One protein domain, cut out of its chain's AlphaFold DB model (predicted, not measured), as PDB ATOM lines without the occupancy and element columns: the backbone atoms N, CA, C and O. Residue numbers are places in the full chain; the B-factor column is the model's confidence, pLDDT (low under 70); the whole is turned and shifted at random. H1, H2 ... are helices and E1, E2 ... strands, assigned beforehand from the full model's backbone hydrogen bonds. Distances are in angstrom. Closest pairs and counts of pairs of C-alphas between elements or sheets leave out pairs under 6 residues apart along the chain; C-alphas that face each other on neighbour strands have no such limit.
ATOM      1  N   LEU A 205     191.881 200.993 281.108       94.12
ATOM      2  CA  LEU A 205     192.912 201.399 282.055       94.12
ATOM      3  C   LEU A 205     194.141 201.856 281.280       94.12
ATOM      4  O   LEU A 205     194.676 201.059 280.518       94.12
ATOM      5  N   ASN A 206     194.629 203.069 281.525       93.56
ATOM      6  CA  ASN A 206     195.881 203.532 280.930       93.56
ATOM      7  C   ASN A 206     197.015 203.263 281.922       93.56
ATOM      8  O   ASN A 206     197.179 203.984 282.906       93.56
ATOM      9  N   LEU A 207     197.777 202.194 281.678       95.31
ATOM     10  CA  LEU A 207     198.945 201.854 282.495       95.31
ATOM     11  C   LEU A 207     200.053 202.885 282.316       95.31
ATOM     12  O   LEU A 207     200.699 203.267 283.288       95.31
ATOM     13  N   PHE A 208     200.257 203.317 281.079       95.12
ATOM     14  CA  PHE A 208     201.288 204.268 280.703       95.12
ATOM     15  C   PHE A 208     200.745 205.156 279.589       95.12
ATOM     16  O   PHE A 208     200.170 204.634 278.635       95.12
ATOM     17  N   THR A 209     200.975 206.460 279.692       95.31
ATOM     18  CA  THR A 209     200.792 207.421 278.599       95.31
ATOM     19  C   THR A 209     202.089 208.204 278.470       95.31
ATOM     20  O   THR A 209     202.621 208.672 279.478       95.31
ATOM     21  N   VAL A 210     202.625 208.301 277.253       95.88
ATOM     22  CA  VAL A 210     203.843 209.074 276.985       95.88
ATOM     23  C   VAL A 210     203.551 210.539 277.299       95.88
ATOM     24  O   VAL A 210     202.647 211.096 276.680       95.88
ATOM     25  N   PRO A 211     204.270 211.174 278.238       96.50
ATOM     26  CA  PRO A 211     204.073 212.587 278.510       96.50
ATOM     27  C   PRO A 211     204.705 213.449 277.413       96.50
ATOM     28  O   PRO A 211     205.605 213.002 276.696       96.50
ATOM     29  N   GLU A 212     204.293 214.709 277.333       96.19
ATOM     30  CA  GLU A 212     205.036 215.727 276.595       96.19
ATOM     31  C   GLU A 212     206.453 215.871 277.171       96.19
ATOM     32  O   GLU A 212     206.657 216.015 278.383       96.19
ATOM     33  N   PHE A 213     207.451 215.875 276.288       95.62
ATOM     34  CA  PHE A 213     208.819 216.233 276.642       95.62
ATOM     35  C   PHE A 213     209.199 217.541 275.949       95.62
ATOM     36  O   PHE A 213     209.276 217.597 274.730       95.62
ATOM     37  N   GLU A 214     209.538 218.587 276.709       92.69
ATOM     38  CA  GLU A 214     209.994 219.867 276.125       92.69
ATOM     39  C   GLU A 214     211.314 219.744 275.337       92.69
ATOM     40  O   GLU A 214     211.680 220.619 274.554       92.69
ATOM     41  N   LYS A 215     212.089 218.689 275.605       92.75
ATOM     42  CA  LYS A 215     213.365 218.380 274.952       92.75
ATOM     43  C   LYS A 215     213.483 216.881 274.788       92.75
ATOM     44  O   LYS A 215     213.139 216.168 275.731       92.75
ATOM     45  N   ASN A 216     214.064 216.443 273.671       92.69
ATOM     46  CA  ASN A 216     214.276 215.029 273.397       92.69
ATOM     47  C   ASN A 216     215.059 214.372 274.550       92.69
ATOM     48  O   ASN A 216     216.200 214.774 274.805       92.69
ATOM     49  N   PRO A 217     214.465 213.414 275.284       93.69
ATOM     50  CA  PRO A 217     215.170 212.693 276.337       93.69
ATOM     51  C   PRO A 217     216.022 211.532 275.800       93.69
ATOM     52  O   PRO A 217     216.694 210.876 276.597       93.69
ATOM     53  N   PHE A 218     215.966 211.244 274.496       93.88
ATOM     54  CA  PHE A 218     216.575 210.067 273.888       93.88
ATOM     55  C   PHE A 218     217.804 210.429 273.056       93.88
ATOM     56  O   PHE A 218     217.775 211.333 272.226       93.88
ATOM     57  N   GLU A 219     218.881 209.676 273.258       91.56
ATOM     58  CA  GLU A 219     220.092 209.781 272.447       91.56
ATOM     59  C   GLU A 219     219.910 208.998 271.138       91.56
ATOM     60  O   GLU A 219     219.526 207.825 271.161       91.56
ATOM     61  N   ALA A 220     220.232 209.619 270.002       89.00
ATOM     62  CA  ALA A 220     220.043 209.042 268.667       89.00
ATOM     63  C   ALA A 220     220.673 207.649 268.499       89.00
ATOM     64  O   ALA A 220     220.021 206.724 268.017       89.00
ATOM     65  N   ASP A 221     221.911 207.473 268.968       90.56
ATOM     66  CA  ASP A 221     222.620 206.189 268.904       90.56
ATOM     67  C   ASP A 221     221.887 205.089 269.694       90.56
ATOM     68  O   ASP A 221     221.850 203.935 269.268       90.56
ATOM     69  N   THR A 222     221.265 205.440 270.825       92.56
ATOM     70  CA  THR A 222     220.484 204.498 271.643       92.56
ATOM     71  C   THR A 222     219.189 204.095 270.942       92.56
ATOM     72  O   THR A 222     218.838 202.914 270.946       92.56
ATOM     73  N   VAL A 223     218.494 205.043 270.308       91.56
ATOM     74  CA  VAL A 223     217.280 204.750 269.526       91.56
ATOM     75  C   VAL A 223     217.618 203.857 268.328       91.56
ATOM     76  O   VAL A 223     216.941 202.854 268.095       91.56
ATOM     77  N   ALA A 224     218.710 204.145 267.617       92.12
ATOM     78  CA  ALA A 224     219.167 203.330 266.495       92.12
ATOM     79  C   ALA A 224     219.567 201.907 266.925       92.12
ATOM     80  O   ALA A 224     219.226 200.940 266.241       92.12
ATOM     81  N   GLU A 225     220.249 201.757 268.064       93.31
ATOM     82  CA  GLU A 225     220.661 200.450 268.590       93.31
ATOM     83  C   GLU A 225     219.471 199.592 269.043       93.31
ATOM     84  O   GLU A 225     219.399 198.410 268.697       93.31
ATOM     85  N   LEU A 226     218.546 200.170 269.813       93.19
ATOM     86  CA  LEU A 226     217.447 199.420 270.428       93.19
ATOM     87  C   LEU A 226     216.259 199.222 269.484       93.19
ATOM     88  O   LEU A 226     215.631 198.162 269.505       93.19
ATOM     89  N   CYS A 227     215.957 200.228 268.665       92.44
ATOM     90  CA  CYS A 227     214.725 200.293 267.880       92.44
ATOM     91  C   CYS A 227     214.960 200.252 266.366       92.44
ATOM     92  O   CYS A 227     214.018 200.008 265.615       92.44
ATOM     93  N   GLY A 228     216.205 200.415 265.903       88.94
ATOM     94  CA  GLY A 228     216.539 200.348 264.479       88.94
ATOM     95  C   GLY A 228     216.051 201.549 263.666       88.94
ATOM     96  O   GLY A 228     215.928 201.433 262.446       88.94
ATOM     97  N   THR A 229     215.778 202.675 264.328       81.56
ATOM     98  CA  THR A 229     215.302 203.916 263.705       81.56
ATOM     99  C   THR A 229     216.405 204.968 263.722       81.56
ATOM    100  O   THR A 229     217.105 205.112 264.722       81.56
ATOM    101  N   GLU A 230     216.576 205.694 262.616       75.25
ATOM    102  CA  GLU A 230     217.538 206.797 262.540       75.25
ATOM    103  C   GLU A 230     216.907 208.122 262.979       75.25
ATOM    104  O   GLU A 230     215.693 208.304 262.904       75.25
ATOM    105  N   GLU A 231     217.744 209.042 263.457       67.38
ATOM    106  CA  GLU A 231     217.318 210.358 263.932       67.38
ATOM    107  C   GLU A 231     216.687 211.184 262.801       67.38
ATOM    108  O   GLU A 231     217.196 211.228 261.678       67.38
ATOM    109  N   SER A 232     215.576 211.857 263.106       67.25
ATOM    110  CA  SER A 232     214.977 212.844 262.207       67.25
ATOM    111  C   SER A 232     215.894 214.063 262.067       67.25
ATOM    112  O   SER A 232     216.442 214.552 263.051       67.25
ATOM    113  N   GLU A 233     216.036 214.599 260.851       66.56
ATOM    114  CA  GLU A 233     216.764 215.858 260.609       66.56
ATOM    115  C   GLU A 233     215.961 217.110 261.037       66.56
ATOM    116  O   GLU A 233     216.458 218.234 260.919       66.56
ATOM    117  N   GLU A 234     214.715 216.941 261.491       75.81
ATOM    118  CA  GLU A 234     213.827 218.029 261.915       75.81
ATOM    119  C   GLU A 234     214.113 218.491 263.358       75.81
ATOM    120  O   GLU A 234     214.650 217.754 264.184       75.81
ATOM    121  N   GLU A 235     213.773 219.748 263.669       83.81
ATOM    122  CA  GLU A 235     213.857 220.260 265.042       83.81
ATOM    123  C   GLU A 235     212.874 219.491 265.934       83.81
ATOM    124  O   GLU A 235     211.735 219.252 265.541       83.81
ATOM    125  N   TYR A 236     213.323 219.071 267.119       90.12
ATOM    126  CA  TYR A 236     212.520 218.220 267.992       90.12
ATOM    127  C   TYR A 236     211.267 218.944 268.494       90.12
ATOM    128  O   TYR A 236     211.361 219.918 269.245       90.12
ATOM    129  N   GLU A 237     210.109 218.392 268.152       91.31
ATOM    130  CA  GLU A 237     208.813 218.705 268.745       91.31
ATOM    131  C   GLU A 237     208.210 217.401 269.267       91.31
ATOM    132  O   GLU A 237     208.197 216.402 268.550       91.31
ATOM    133  N   SER A 238     207.747 217.382 270.518       94.12
ATOM    134  CA  SER A 238     207.202 216.160 271.112       94.12
ATOM    135  C   SER A 238     205.963 215.695 270.353       94.12
ATOM    136  O   SER A 238     205.060 216.485 270.089       94.12
ATOM    137  N   VAL A 239     205.898 214.399 270.045       94.56
ATOM    138  CA  VAL A 239     204.688 213.786 269.477       94.56
ATOM    139  C   VAL A 239     203.520 213.771 270.474       94.56
ATOM    140  O   VAL A 239     202.363 213.740 270.069       94.56
ATOM    141  N   SER A 240     203.808 213.833 271.780       95.62
ATOM    142  CA  SER A 240     202.795 213.861 272.836       95.62
ATOM    143  C   SER A 240     202.557 215.267 273.373       95.62
ATOM    144  O   SER A 240     203.493 216.038 273.556       95.62
ATOM    145  N   THR A 241     201.299 215.555 273.711       95.06
ATOM    146  CA  THR A 241     200.888 216.744 274.486       95.06
ATOM    147  C   THR A 241     200.243 216.366 275.825       95.06
ATOM    148  O   THR A 241     199.643 217.198 276.504       95.06
ATOM    149  N   GLU A 242     200.333 215.087 276.193       94.94
ATOM    150  CA  GLU A 242     199.688 214.529 277.379       94.94
ATOM    151  C   GLU A 242     200.533 214.753 278.641       94.94
ATOM    152  O   GLU A 242     201.758 214.887 278.598       94.94
ATOM    153  N   SER A 243     199.885 214.740 279.805       93.25
ATOM    154  CA  SER A 243     200.581 214.684 281.093       93.25
ATOM    155  C   SER A 243     200.984 213.251 281.450       93.25
ATOM    156  O   SER A 243     200.373 212.286 280.990       93.25
ATOM    157  N   LEU A 244     201.965 213.100 282.346       93.69
ATOM    158  CA  LEU A 244     202.310 211.790 282.902       93.69
ATOM    159  C   LEU A 244     201.090 211.180 283.605       93.69
ATOM    160  O   LEU A 244     200.479 211.833 284.452       93.69
ATOM    161  N   ASN A 245     200.756 209.931 283.276       93.00
ATOM    162  CA  ASN A 245     199.593 209.279 283.868       93.00
ATOM    163  C   ASN A 245     199.795 208.989 285.363       93.00
ATOM    164  O   ASN A 245     200.903 208.745 285.847       93.00
ATOM    165  N   GLU A 246     198.683 208.944 286.083       94.69
ATOM    166  CA  GLU A 246     198.607 208.864 287.539       94.69
ATOM    167  C   GLU A 246     199.279 207.607 288.098       94.69
ATOM    168  O   GLU A 246     199.881 207.655 289.171       94.69
ATOM    169  N   ILE A 247     199.233 206.492 287.360       95.69
ATOM    170  CA  ILE A 247     199.896 205.250 287.773       95.69
ATOM    171  C   ILE A 247     201.406 205.442 287.780       95.69
ATOM    172  O   ILE A 247     202.040 205.207 288.803       95.69
ATOM    173  N   ILE A 248     201.991 205.905 286.676       95.88
ATOM    174  CA  ILE A 248     203.445 206.064 286.592       95.88
ATOM    175  C   ILE A 248     203.919 207.202 287.490       95.88
ATOM    176  O   ILE A 248     204.972 207.071 288.109       95.88
ATOM    177  N   ALA A 249     203.135 208.270 287.637       95.19
ATOM    178  CA  ALA A 249     203.420 209.337 288.591       95.19
ATOM    179  C   ALA A 249     203.573 208.793 290.023       95.19
ATOM    180  O   ALA A 249     204.563 209.089 290.692       95.19
ATOM    181  N   VAL A 250     202.650 207.929 290.464       95.62
ATOM    182  CA  VAL A 250     202.714 207.295 291.791       95.62
ATOM    183  C   VAL A 250     203.867 206.303 291.888       95.62
ATOM    184  O   VAL A 250     204.624 206.361 292.852       95.62
ATOM    185  N   LEU A 251     204.048 205.442 290.885       95.81
ATOM    186  CA  LEU A 251     205.118 204.440 290.885       95.81
ATOM    187  C   LEU A 251     206.525 205.045 290.844       95.81
ATOM    188  O   LEU A 251     207.469 204.432 291.325       95.81
ATOM    189  N   THR A 252     206.680 206.235 290.269       94.38
ATOM    190  CA  THR A 252     207.977 206.919 290.170       94.38
ATOM    191  C   THR A 252     208.171 208.016 291.219       94.38
ATOM    192  O   THR A 252     209.250 208.609 291.278       94.38
ATOM    193  N   GLU A 253     207.153 208.278 292.048       93.19
ATOM    194  CA  GLU A 253     207.094 209.387 293.012       93.19
ATOM    195  C   GLU A 253     207.354 210.767 292.366       93.19
ATOM    196  O   GLU A 253     208.072 211.621 292.907       93.19
ATOM    197  N   ILE A 254     206.793 210.992 291.174       93.44
ATOM    198  CA  ILE A 254     206.981 212.222 290.394       93.44
ATOM    199  C   ILE A 254     205.698 213.035 290.364       93.44
ATOM    200  O   ILE A 254     204.619 212.520 290.104       93.44
ATOM    201  N   ASP A 255     205.860 214.339 290.564       91.94
ATOM    202  CA  ASP A 255     204.842 215.333 290.255       91.94
ATOM    203  C   ASP A 255     204.776 215.548 288.728       91.94
ATOM    204  O   ASP A 255     205.770 216.025 288.159       91.94
ATOM    205  N   PRO A 256     203.653 215.212 288.062       90.69
ATOM    206  CA  PRO A 256     203.487 215.382 286.618       90.69
ATOM    207  C   PRO A 256     203.682 216.821 286.133       90.69
ATOM    208  O   PRO A 256     204.016 217.021 284.968       90.69
ATOM    209  N   GLU A 257     203.518 217.826 287.001       91.38
ATOM    210  CA  GLU A 257     203.699 219.238 286.639       91.38
ATOM    211  C   GLU A 257     205.182 219.647 286.533       91.38
ATOM    212  O   GLU A 257     205.511 220.742 286.070       91.38
ATOM    213  N   ASN A 258     206.114 218.783 286.953       94.06
ATOM    214  CA  ASN A 258     207.546 219.059 286.908       94.06
ATOM    215  C   ASN A 258     208.204 218.465 285.652       94.06
ATOM    216  O   ASN A 258     208.793 217.383 285.701       94.06
ATOM    217  N   ALA A 259     208.160 219.213 284.544       92.62
ATOM    218  CA  ALA A 259     208.677 218.786 283.238       92.62
ATOM    219  C   ALA A 259     210.136 218.283 283.269       92.62
ATOM    220  O   ALA A 259     210.466 217.280 282.635       92.62
ATOM    221  N   ASP A 260     211.019 218.925 284.044       93.12
ATOM    222  CA  ASP A 260     212.417 218.488 284.164       93.12
ATOM    223  C   ASP A 260     212.533 217.119 284.846       93.12
ATOM    224  O   ASP A 260     213.250 216.249 284.350       93.12
ATOM    225  N   LYS A 261     211.801 216.894 285.945       94.25
ATOM    226  CA  LYS A 261     211.802 215.593 286.635       94.25
ATOM    227  C   LYS A 261     211.152 214.495 285.804       94.25
ATOM    228  O   LYS A 261     211.661 213.376 285.802       94.25
ATOM    229  N   VAL A 262     210.059 214.812 285.108       95.44
ATOM    230  CA  VAL A 262     209.403 213.887 284.175       95.44
ATOM    231  C   VAL A 262     210.413 213.442 283.118       95.44
ATOM    232  O   VAL A 262     210.641 212.244 282.966       95.44
ATOM    233  N   ARG A 263     211.123 214.379 282.479       95.38
ATOM    234  CA  ARG A 263     212.185 214.064 281.509       95.38
ATOM    235  C   ARG A 263     213.289 213.187 282.108       95.38
ATOM    236  O   ARG A 263     213.636 212.159 281.534       95.38
ATOM    237  N   GLU A 264     213.826 213.575 283.265       94.88
ATOM    238  CA  GLU A 264     214.968 212.909 283.916       94.88
ATOM    239  C   GLU A 264     214.685 211.476 284.384       94.88
ATOM    240  O   GLU A 264     215.623 210.711 284.616       94.88
ATOM    241  N   LYS A 265     213.414 211.105 284.548       95.25
ATOM    242  CA  LYS A 265     213.016 209.798 285.084       95.25
ATOM    243  C   LYS A 265     212.250 208.944 284.084       95.25
ATOM    244  O   LYS A 265     212.546 207.759 283.963       95.25
ATOM    245  N   VAL A 266     211.301 209.533 283.360       96.62
ATOM    246  CA  VAL A 266     210.458 208.808 282.400       96.62
ATOM    247  C   VAL A 266     211.231 208.506 281.116       96.62
ATOM    248  O   VAL A 266     211.070 207.424 280.563       96.62
ATOM    249  N   GLY A 267     212.139 209.391 280.686       96.19
ATOM    250  CA  GLY A 267     213.032 209.126 279.553       96.19
ATOM    251  C   GLY A 267     213.857 207.842 279.742       96.19
ATOM    252  O   GLY A 267     213.717 206.909 278.951       96.19
ATOM    253  N   PRO A 268     214.654 207.728 280.824       97.00
ATOM    254  CA  PRO A 268     215.383 206.496 281.135       97.00
ATOM    255  C   PRO A 268     214.488 205.269 281.347       97.00
ATOM    256  O   PRO A 268     214.889 204.165 280.983       97.00
ATOM    257  N   LEU A 269     213.281 205.440 281.901       97.44
ATOM    258  CA  LEU A 269     212.309 204.350 282.023       97.44
ATOM    259  C   LEU A 269     211.911 203.811 280.643       97.44
ATOM    260  O   LEU A 269     211.945 202.601 280.440       97.44
ATOM    261  N   LEU A 270     211.593 204.681 279.682       97.25
ATOM    262  CA  LEU A 270     211.268 204.278 278.310       97.25
ATOM    263  C   LEU A 270     212.441 203.548 277.638       97.25
ATOM    264  O   LEU A 270     212.240 202.482 277.064       97.25
ATOM    265  N   VAL A 271     213.677 204.024 277.809       97.81
ATOM    266  CA  VAL A 271     214.869 203.301 277.319       97.81
ATOM    267  C   VAL A 271     214.960 201.894 277.930       97.81
ATOM    268  O   VAL A 271     215.158 200.912 277.210       97.81
ATOM    269  N   ALA A 272     214.743 201.762 279.242       97.81
ATOM    270  CA  ALA A 272     214.756 200.464 279.917       97.81
ATOM    271  C   ALA A 272     213.625 199.534 279.432       97.81
ATOM    272  O   ALA A 272     213.824 198.317 279.329       97.81
ATOM    273  N   LEU A 273     212.449 200.086 279.111       97.69
ATOM    274  CA  LEU A 273     211.319 199.337 278.551       97.69
ATOM    275  C   LEU A 273     211.619 198.834 277.131       97.69
ATOM    276  O   LEU A 273     211.311 197.679 276.825       97.69
ATOM    277  N   ALA A 274     212.277 199.638 276.290       97.00
ATOM    278  CA  ALA A 274     212.733 199.203 274.968       97.00
ATOM    279  C   ALA A 274     213.738 198.039 275.065       97.00
ATOM    280  O   ALA A 274     213.645 197.050 274.331       97.00
ATOM    281  N   GLU A 275     214.660 198.093 276.028       96.62
ATOM    282  CA  GLU A 275     215.660 197.042 276.226       96.62
ATOM    283  C   GLU A 275     215.039 195.746 276.784       96.62
ATOM    284  O   GLU A 275     215.242 194.647 276.246       96.62
ATOM    285  N   SER A 276     214.235 195.859 277.843       95.31
ATOM    286  CA  SER A 276     213.873 194.730 278.717       95.31
ATOM    287  C   SER A 276     212.370 194.425 278.806       95.31
ATOM    288  O   SER A 276     211.961 193.506 279.526       95.31
ATOM    289  N   GLY A 277     211.542 195.115 278.017       95.75
ATOM    290  CA  GLY A 277     210.106 194.868 277.921       95.75
ATOM    291  C   GLY A 277     209.371 195.298 279.185       95.75
ATOM    292  O   GLY A 277     209.465 196.440 279.597       95.75
ATOM    293  N   THR A 278     208.624 194.391 279.814       95.88
ATOM    294  CA  THR A 278     207.772 194.711 280.976       95.88
ATOM    295  C   THR A 278     208.514 194.812 282.308       95.88
ATOM    296  O   THR A 278     207.940 195.303 283.279       95.88
ATOM    297  N   SER A 279     209.760 194.340 282.375       97.25
ATOM    298  CA  SER A 279     210.515 194.200 283.629       97.25
ATOM    299  C   SER A 279     210.629 195.503 284.440       97.25
ATOM    300  O   SER A 279     210.347 195.452 285.632       97.25
ATOM    301  N   PRO A 280     210.917 196.677 283.842       97.69
ATOM    302  CA  PRO A 280     211.028 197.932 284.586       97.69
ATOM    303  C   PRO A 280     209.728 198.352 285.285       97.69
ATOM    304  O   PRO A 280     209.761 198.806 286.422       97.69
ATOM    305  N   ILE A 281     208.562 198.163 284.648       96.69
ATOM    306  CA  ILE A 281     207.268 198.441 285.303       96.69
ATOM    307  C   ILE A 281     207.006 197.424 286.417       96.69
ATOM    308  O   ILE A 281     206.468 197.785 287.460       96.69
ATOM    309  N   ALA A 282     207.385 196.160 286.218       97.31
ATOM    310  CA  ALA A 282     207.243 195.142 287.253       97.31
ATOM    311  C   ALA A 282     208.091 195.468 288.495       97.31
ATOM    312  O   ALA A 282     207.600 195.338 289.610       97.31
ATOM    313  N   GLU A 283     209.319 195.948 288.299       97.50
ATOM    314  CA  GLU A 283     210.196 196.393 289.385       97.50
ATOM    315  C   GLU A 283     209.588 197.573 290.150       97.50
ATOM    316  O   GLU A 283     209.479 197.499 291.371       97.50
ATOM    317  N   LEU A 284     209.092 198.600 289.448       96.69
ATOM    318  CA  LEU A 284     208.410 199.737 290.080       96.69
ATOM    319  C   LEU A 284     207.178 199.311 290.895       96.69
ATOM    320  O   LEU A 284     206.923 199.846 291.971       96.69
ATOM    321  N   LEU A 285     206.405 198.343 290.397       97.06
ATOM    322  CA  LEU A 285     205.255 197.796 291.118       97.06
ATOM    323  C   LEU A 285     205.669 197.027 292.372       97.06
ATOM    324  O   LEU A 285     205.014 197.145 293.406       97.06
ATOM    325  N   ASP A 286     206.733 196.234 292.295       95.44
ATOM    326  CA  ASP A 286     207.214 195.453 293.432       95.44
ATOM    327  C   ASP A 286     207.860 196.346 294.511       95.44
ATOM    328  O   ASP A 286     207.771 196.018 295.695       95.44
ATOM    329  N   GLU A 287     208.443 197.495 294.143       95.38
ATOM    330  CA  GLU A 287     208.962 198.499 295.091       95.38
ATOM    331  C   GLU A 287     207.873 199.102 295.993       95.38
ATOM    332  O   GLU A 287     208.159 199.479 297.131       95.38
ATOM    333  N   VAL A 288     206.627 199.140 295.511       94.38
ATOM    334  CA  VAL A 288     205.449 199.622 296.254       94.38
ATOM    335  C   VAL A 288     204.536 198.484 296.728       94.38
ATOM    336  O   VAL A 288     203.349 198.696 296.965       94.38
ATOM    337  N   ASP A 289     205.076 197.265 296.847       91.81
ATOM    338  CA  ASP A 289     204.367 196.055 297.296       91.81
ATOM    339  C   ASP A 289     203.151 195.646 296.421       91.81
ATOM    340  O   ASP A 289     202.300 194.857 296.841       91.81
ATOM    341  N   GLY A 290     203.075 196.113 295.168       89.81
ATOM    342  CA  GLY A 290     201.924 195.929 294.274       89.81
ATOM    343  C   GLY A 290     201.753 194.536 293.663       89.81
ATOM    344  O   GLY A 290     200.723 194.263 293.055       89.81
ATOM    345  N   GLN A 291     202.718 193.626 293.835       94.00
ATOM    346  CA  GLN A 291     202.741 192.302 293.198       94.00
ATOM    347  C   GLN A 291     202.541 192.398 291.673       94.00
ATOM    348  O   GLN A 291     201.439 192.199 291.147       94.00
ATOM    349  N   ALA A 292     203.622 192.621 290.926       96.00
ATOM    350  CA  ALA A 292     203.546 192.846 289.480       96.00
ATOM    351  C   ALA A 292     202.850 191.720 288.683       96.00
ATOM    352  O   ALA A 292     202.223 191.974 287.656       96.00
ATOM    353  N   GLY A 293     202.930 190.468 289.148       96.50
ATOM    354  CA  GLY A 293     202.377 189.301 288.453       96.50
ATOM    355  C   GLY A 293     200.876 189.414 288.135       96.50
ATOM    356  O   GLY A 293     200.513 189.363 286.959       96.50
ATOM    357  N   PRO A 294     199.988 189.544 289.141       97.06
ATOM    358  CA  PRO A 294     198.562 189.794 288.922       97.06
ATOM    359  C   PRO A 294     198.255 191.088 288.156       97.06
ATOM    360  O   PRO A 294     197.388 191.069 287.280       97.06
ATOM    361  N   LEU A 295     198.965 192.182 288.453       97.44
ATOM    362  CA  LEU A 295     198.712 193.501 287.861       97.44
ATOM    363  C   LEU A 295     199.061 193.573 286.375       97.44
ATOM    364  O   LEU A 295     198.347 194.211 285.610       97.44
ATOM    365  N   LEU A 296     200.125 192.898 285.943       97.50
ATOM    366  CA  LEU A 296     200.596 192.905 284.555       97.50
ATOM    367  C   LEU A 296     200.248 191.608 283.817       97.50
ATOM    368  O   LEU A 296     200.831 191.305 282.773       97.50
ATOM    369  N   ALA A 297     199.320 190.804 284.343       97.19
ATOM    370  CA  ALA A 297     199.042 189.488 283.785       97.19
ATOM    371  C   ALA A 297     198.629 189.585 282.304       97.19
ATOM    372  O   ALA A 297     197.628 190.202 281.939       97.19
ATOM    373  N   GLY A 298     199.412 188.938 281.438       95.00
ATOM    374  CA  GLY A 298     199.198 188.942 279.992       95.00
ATOM    375  C   GLY A 298     199.754 190.160 279.249       95.00
ATOM    376  O   GLY A 298     199.514 190.246 278.046       95.00
ATOM    377  N   LEU A 299     200.474 191.074 279.910       96.38
ATOM    378  CA  LEU A 299     201.203 192.146 279.233       96.38
ATOM    379  C   LEU A 299     202.421 191.542 278.529       96.38
ATOM    380  O   LEU A 299     203.264 190.892 279.146       96.38
ATOM    381  N   ASN A 300     202.477 191.704 277.211       94.38
ATOM    382  CA  ASN A 300     203.504 191.099 276.377       94.38
ATOM    383  C   ASN A 300     204.722 192.033 276.258       94.38
ATOM    384  O   ASN A 300     204.572 193.208 275.942       94.38
ATOM    385  N   ALA A 301     205.927 191.505 276.483       96.25
ATOM    386  CA  ALA A 301     207.162 192.284 276.407       96.25
ATOM    387  C   ALA A 301     207.433 192.858 275.007       96.25
ATOM    388  O   ALA A 301     207.841 194.008 274.909       96.25
ATOM    389  N   ASP A 302     207.172 192.102 273.939       95.00
ATOM    390  CA  ASP A 302     207.363 192.565 272.560       95.00
ATOM    391  C   ASP A 302     206.367 193.674 272.197       95.00
ATOM    392  O   ASP A 302     206.728 194.609 271.492       95.00
ATOM    393  N   LEU A 303     205.137 193.609 272.725       94.44
ATOM    394  CA  LEU A 303     204.143 194.678 272.582       94.44
ATOM    395  C   LEU A 303     204.633 195.981 273.225       94.44
ATOM    396  O   LEU A 303     204.565 197.032 272.593       94.44
ATOM    397  N   VAL A 304     205.144 195.906 274.461       96.81
ATOM    398  CA  VAL A 304     205.714 197.074 275.152       96.81
ATOM    399  C   VAL A 304     206.882 197.641 274.356       96.81
ATOM    400  O   VAL A 304     206.908 198.839 274.100       96.81
ATOM    401  N   LYS A 305     207.811 196.788 273.910       96.31
ATOM    402  CA  LYS A 305     208.962 197.223 273.112       96.31
ATOM    403  C   LYS A 305     208.543 197.901 271.813       96.31
ATOM    404  O   LYS A 305     209.097 198.938 271.483       96.31
ATOM    405  N   ALA A 306     207.570 197.339 271.098       94.44
ATOM    406  CA  ALA A 306     207.097 197.899 269.839       94.44
ATOM    407  C   ALA A 306     206.501 199.304 270.026       94.44
ATOM    408  O   ALA A 306     206.905 200.218 269.315       94.44
ATOM    409  N   GLY A 307     205.613 199.486 271.013       95.62
ATOM    410  CA  GLY A 307     205.037 200.799 271.324       95.62
ATOM    411  C   GLY A 307     206.099 201.807 271.755       95.62
ATOM    412  O   GLY A 307     206.222 202.879 271.170       95.62
ATOM    413  N   VAL A 308     206.939 201.421 272.718       96.94
ATOM    414  CA  VAL A 308     208.008 202.280 273.243       96.94
ATOM    415  C   VAL A 308     209.002 202.688 272.160       96.94
ATOM    416  O   VAL A 308     209.430 203.838 272.145       96.94
ATOM    417  N   CYS A 309     209.344 201.795 271.231       96.06
ATOM    418  CA  CYS A 309     210.240 202.130 270.132       96.06
ATOM    419  C   CYS A 309     209.656 203.162 269.162       96.06
ATOM    420  O   CYS A 309     210.400 204.039 268.726       96.06
ATOM    421  N   SER A 310     208.351 203.113 268.867       95.19
ATOM    422  CA  SER A 310     207.684 204.186 268.113       95.19
ATOM    423  C   SER A 310     207.762 205.516 268.862       95.19
ATOM    424  O   SER A 310     208.178 206.523 268.297       95.19
ATOM    425  N   TRP A 311     207.487 205.518 270.167       95.50
ATOM    426  CA  TRP A 311     207.514 206.746 270.971       95.50
ATOM    427  C   TRP A 311     208.918 207.337 271.114       95.50
ATOM    428  O   TRP A 311     209.085 208.554 271.075       95.50
ATOM    429  N   MET A 312     209.941 206.488 271.241       95.25
ATOM    430  CA  MET A 312     211.346 206.909 271.244       95.25
ATOM    431  C   MET A 312     211.792 207.471 269.891       95.25
ATOM    432  O   MET A 312     212.645 208.354 269.853       95.25
ATOM    433  N   ALA A 313     211.194 206.998 268.796       93.00
ATOM    434  CA  ALA A 313     211.338 207.581 267.466       93.00
ATOM    435  C   ALA A 313     210.477 208.844 267.256       93.00
ATOM    436  O   ALA A 313     210.497 209.415 266.170       93.00
ATOM    437  N   ASN A 314     209.769 209.305 268.295       93.75
ATOM    438  CA  ASN A 314     208.856 210.445 268.254       93.75
ATOM    439  C   ASN A 314     207.688 210.251 267.265       93.75
ATOM    440  O   ASN A 314     207.279 211.183 266.576       93.75
ATOM    441  N   GLU A 315     207.151 209.032 267.210       93.75
ATOM    442  CA  GLU A 315     206.013 208.634 266.379       93.75
ATOM    443  C   GLU A 315     204.905 207.999 267.236       93.75
ATOM    444  O   GLU A 315     205.169 207.353 268.255       93.75
ATOM    445  N   GLU A 316     203.649 208.146 266.807       94.75
ATOM    446  CA  GLU A 316     202.526 207.403 267.384       94.75
ATOM    447  C   GLU A 316     202.597 205.922 266.982       94.75
ATOM    448  O   GLU A 316     202.999 205.567 265.871       94.75
ATOM    449  N   PHE A 317     202.196 205.035 267.890       94.69
ATOM    450  CA  PHE A 317     202.132 203.609 267.611       94.69
ATOM    451  C   PHE A 317     200.803 203.236 266.944       94.69
ATOM    452  O   PHE A 317     199.733 203.366 267.538       94.69
ATOM    453  N   GLU A 318     200.882 202.676 265.740       90.44
ATOM    454  CA  GLU A 318     199.721 202.216 264.974       90.44
ATOM    455  C   GLU A 318     199.455 200.717 265.216       90.44
ATOM    456  O   GLU A 318     200.216 199.860 264.736       90.44
ATOM    457  N   PRO A 319     198.387 200.343 265.947       85.75
ATOM    458  CA  PRO A 319     198.093 198.944 266.219       85.75
ATOM    459  C   PRO A 319     197.606 198.212 264.959       85.75
ATOM    460  O   PRO A 319     196.861 198.732 264.136       85.75
ATOM    461  N   MET A 320     197.974 196.934 264.831       78.75
ATOM    462  CA  MET A 320     197.536 196.094 263.703       78.75
ATOM    463  C   MET A 320     196.071 195.627 263.800       78.75
ATOM    464  O   MET A 320     195.523 195.127 262.816       78.75
ATOM    465  N   ASP A 321     195.463 195.715 264.983       79.62
ATOM    466  CA  ASP A 321     194.084 195.312 265.271       79.62
ATOM    467  C   ASP A 321     193.381 196.439 266.032       79.62
ATOM    468  O   ASP A 321     193.968 197.068 266.909       79.62
ATOM    469  N   GLU A 322     192.095 196.633 265.748       72.31
ATOM    470  CA  GLU A 322     191.221 197.561 266.473       72.31
ATOM    471  C   GLU A 322     190.895 197.051 267.896       72.31
ATOM    472  O   GLU A 322     190.283 197.771 268.683       72.31
ATOM    473  N   GLY A 323     191.319 195.820 268.225       69.06
ATOM    474  CA  GLY A 323     191.404 195.179 269.545       69.06
ATOM    475  C   GLY A 323     190.065 194.938 270.233       69.06
ATOM    476  O   GLY A 323     189.814 195.295 271.384       69.06
ATOM    477  N   SER A 324     189.231 194.200 269.515       69.69
ATOM    478  CA  SER A 324     187.882 193.779 269.903       69.69
ATOM    479  C   SER A 324     187.811 192.726 271.027       69.69
ATOM    480  O   SER A 324     186.715 192.398 271.481       69.69
ATOM    481  N   ASN A 325     188.943 192.177 271.487       76.44
ATOM    482  CA  ASN A 325     188.982 191.011 272.387       76.44
ATOM    483  C   ASN A 325     189.363 191.321 273.848       76.44
ATOM    484  O   ASN A 325     189.475 190.394 274.658       76.44
ATOM    485  N   GLY A 326     189.565 192.592 274.192       88.06
ATOM    486  CA  GLY A 326     190.045 192.993 275.513       88.06
ATOM    487  C   GLY A 326     191.513 192.625 275.782       88.06
ATOM    488  O   GLY A 326     192.144 191.863 275.045       88.06
ATOM    489  N   GLY A 327     192.049 193.105 276.899       93.00
ATOM    490  CA  GLY A 327     193.424 192.871 277.338       93.00
ATOM    491  C   GLY A 327     194.366 194.046 277.091       93.00
ATOM    492  O   GLY A 327     193.925 195.152 276.799       93.00
ATOM    493  N   TRP A 328     195.666 193.772 277.238       94.69
ATOM    494  CA  TRP A 328     196.741 194.743 277.050       94.69
ATOM    495  C   TRP A 328     196.945 195.099 275.585       94.69
ATOM    496  O   TRP A 328     196.994 194.207 274.731       94.69
ATOM    497  N   ARG A 329     197.123 196.390 275.322       93.06
ATOM    498  CA  ARG A 329     197.367 196.960 273.998       93.06
ATOM    499  C   ARG A 329     198.377 198.092 274.103       93.06
ATOM    500  O   ARG A 329     198.465 198.747 275.134       93.06
ATOM    501  N   ALA A 330     199.126 198.291 273.030       93.56
ATOM    502  CA  ALA A 330     199.789 199.551 272.746       93.56
ATOM    503  C   ALA A 330     198.990 200.203 271.617       93.56
ATOM    504  O   ALA A 330     198.659 199.524 270.640       93.56
ATOM    505  N   GLU A 331     198.629 201.464 271.782       91.50
ATOM    506  CA  GLU A 331     197.880 202.240 270.796       91.50
ATOM    507  C   GLU A 331     198.217 203.715 270.968       91.50
ATOM    508  O   GLU A 331     198.314 204.193 272.100       91.50
ATOM    509  N   GLU A 332     198.436 204.406 269.851       94.19
ATOM    510  CA  GLU A 332     198.802 205.822 269.815       94.19
ATOM    511  C   GLU A 332     200.012 206.086 270.728       94.19
ATOM    512  O   GLU A 332     201.120 205.629 270.442       94.19
ATOM    513  N   LEU A 333     199.806 206.758 271.861       96.06
ATOM    514  CA  LEU A 333     200.833 207.134 272.836       96.06
ATOM    515  C   LEU A 333     200.654 206.439 274.194       96.06
ATOM    516  O   LEU A 333     201.123 206.943 275.216       96.06
ATOM    517  N   ALA A 334     199.952 205.302 274.239       95.81
ATOM    518  CA  ALA A 334     199.596 204.652 275.495       95.81
ATOM    519  C   ALA A 334     199.723 203.121 275.489       95.81
ATOM    520  O   ALA A 334     199.591 202.444 274.467       95.81
ATOM    521  N   ILE A 335     199.927 202.568 276.692       95.69
ATOM    522  CA  ILE A 335     199.673 201.159 277.013       95.69
ATOM    523  C   ILE A 335     198.348 201.087 277.763       95.69
ATOM    524  O   ILE A 335     198.247 201.557 278.902       95.69
ATOM    525  N   THR A 336     197.351 200.458 277.152       94.25
ATOM    526  CA  THR A 336     195.993 200.377 277.691       94.25
ATOM    527  C   THR A 336     195.593 198.939 278.020       94.25
ATOM    528  O   THR A 336     196.123 197.976 277.458       94.25
ATOM    529  N   TYR A 337     194.661 198.766 278.959       94.62
ATOM    530  CA  TYR A 337     194.024 197.488 279.270       94.62
ATOM    531  C   TYR A 337     192.509 197.619 279.270       94.62
ATOM    532  O   TYR A 337     191.948 198.432 279.999       94.62
ATOM    533  N   THR A 338     191.830 196.762 278.517       93.00
ATOM    534  CA  THR A 338     190.362 196.674 278.498       93.00
ATOM    535  C   THR A 338     189.889 195.340 279.066       93.00
ATOM    536  O   THR A 338     190.544 194.306 278.909       93.00
ATOM    537  N   ALA A 339     188.748 195.336 279.756       92.50
ATOM    538  CA  ALA A 339     188.237 194.135 280.415       92.50
ATOM    539  C   ALA A 339     187.910 193.021 279.404       92.50
ATOM    540  O   ALA A 339     187.164 193.235 278.448       92.50
TER     541      ALA A 339
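AT A GLANCE: This is residues 205 to 339 of the 498 residues of an uncharacterized protein of Rhodospirillaceae bacterium (UniProt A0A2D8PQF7). A small antiparallel sheet of three strands, in the order E1, E3, E2, makes a wall along one side, and H6 packs over one face of it near the middle of the model. Residues 270 to 276 of the long helix H3 pack on H6; H1 lies toward one end of the longest axis and H5 toward the other, with H4 linking H5 to H3, while H2 grazes the sheet beside E1. The printed part has 135 residues with six named helices and three named strands, in the order E1, H1, H2, H3, H4, H5, H6, E2, E3, and the class is mixed, helices and strands. It is compact, with a radius of gyration of the C-alphas of 14.3 A, and spans 42 by 33 by 25 A.

HOW THE PARTS SIT: Begin with the sheet: E1 is residues 205 to 209, E3 residues 334 to 338 and E2 residues 327 to 331. At E1 and E3, antiparallel, look for N 205 and O 337, 2.8 A apart. E2 and E3 form a hairpin, with N 329 and O 336 at 2.8 A. H6, residues 301 to 312, is on the sheet at a height of 9.0 A, in two layers, helix and sheet; its closest C-alphas to E2 are those of Gly 307 and Ala 330, 5.6 A. H3, residues 259 to 276, touches H6 with residues 270 to 276 alone, at a steep tilt of 42 degrees, opposite ways; the closest C-alphas, of Ala 274 and Lys 305, are 4.6 A apart. H1, residues 220 to 227, touches H6 at a shallow tilt of 26 degrees, opposite ways, with C-alphas of Cys 227 and Cys 309 closest at 5.3 A. H4, residues 279 to 287, touches H3, closest at the C-alphas of Leu 273 and Pro 280, 6.2 A. H5, residues 292 to 295, touches H4, closest at the C-alphas of Ala 282 and Ala 292, 4.9 A. H2, residues 246 to 252, only grazes the sheet with residues 246 to 249. Every O i to N i+4 pair is within hydrogen-bond range in H1, H2, H4 and H6, and 13 of 14 in H3; H5 is too short for one.

IN THESE COORDINATES: Find C-alpha 205, where E1 begins, at (192.912, 201.399, 282.055). From C-alpha 259 at (208.677, 218.786, 283.238), H3 runs 25.0 A; H6 runs 16.1 A. E3 ends at C-alpha 338, (190.362, 196.674, 278.498).

THE WHOLE: The C-alphas farthest apart, of Glu 233 and Asp 289, are 43.5 A apart. The printed part has no cut. The links H1 to H2 and H6 to E2 are long. Confidence is under 70 at residues 231 to 233 and 323 to 324.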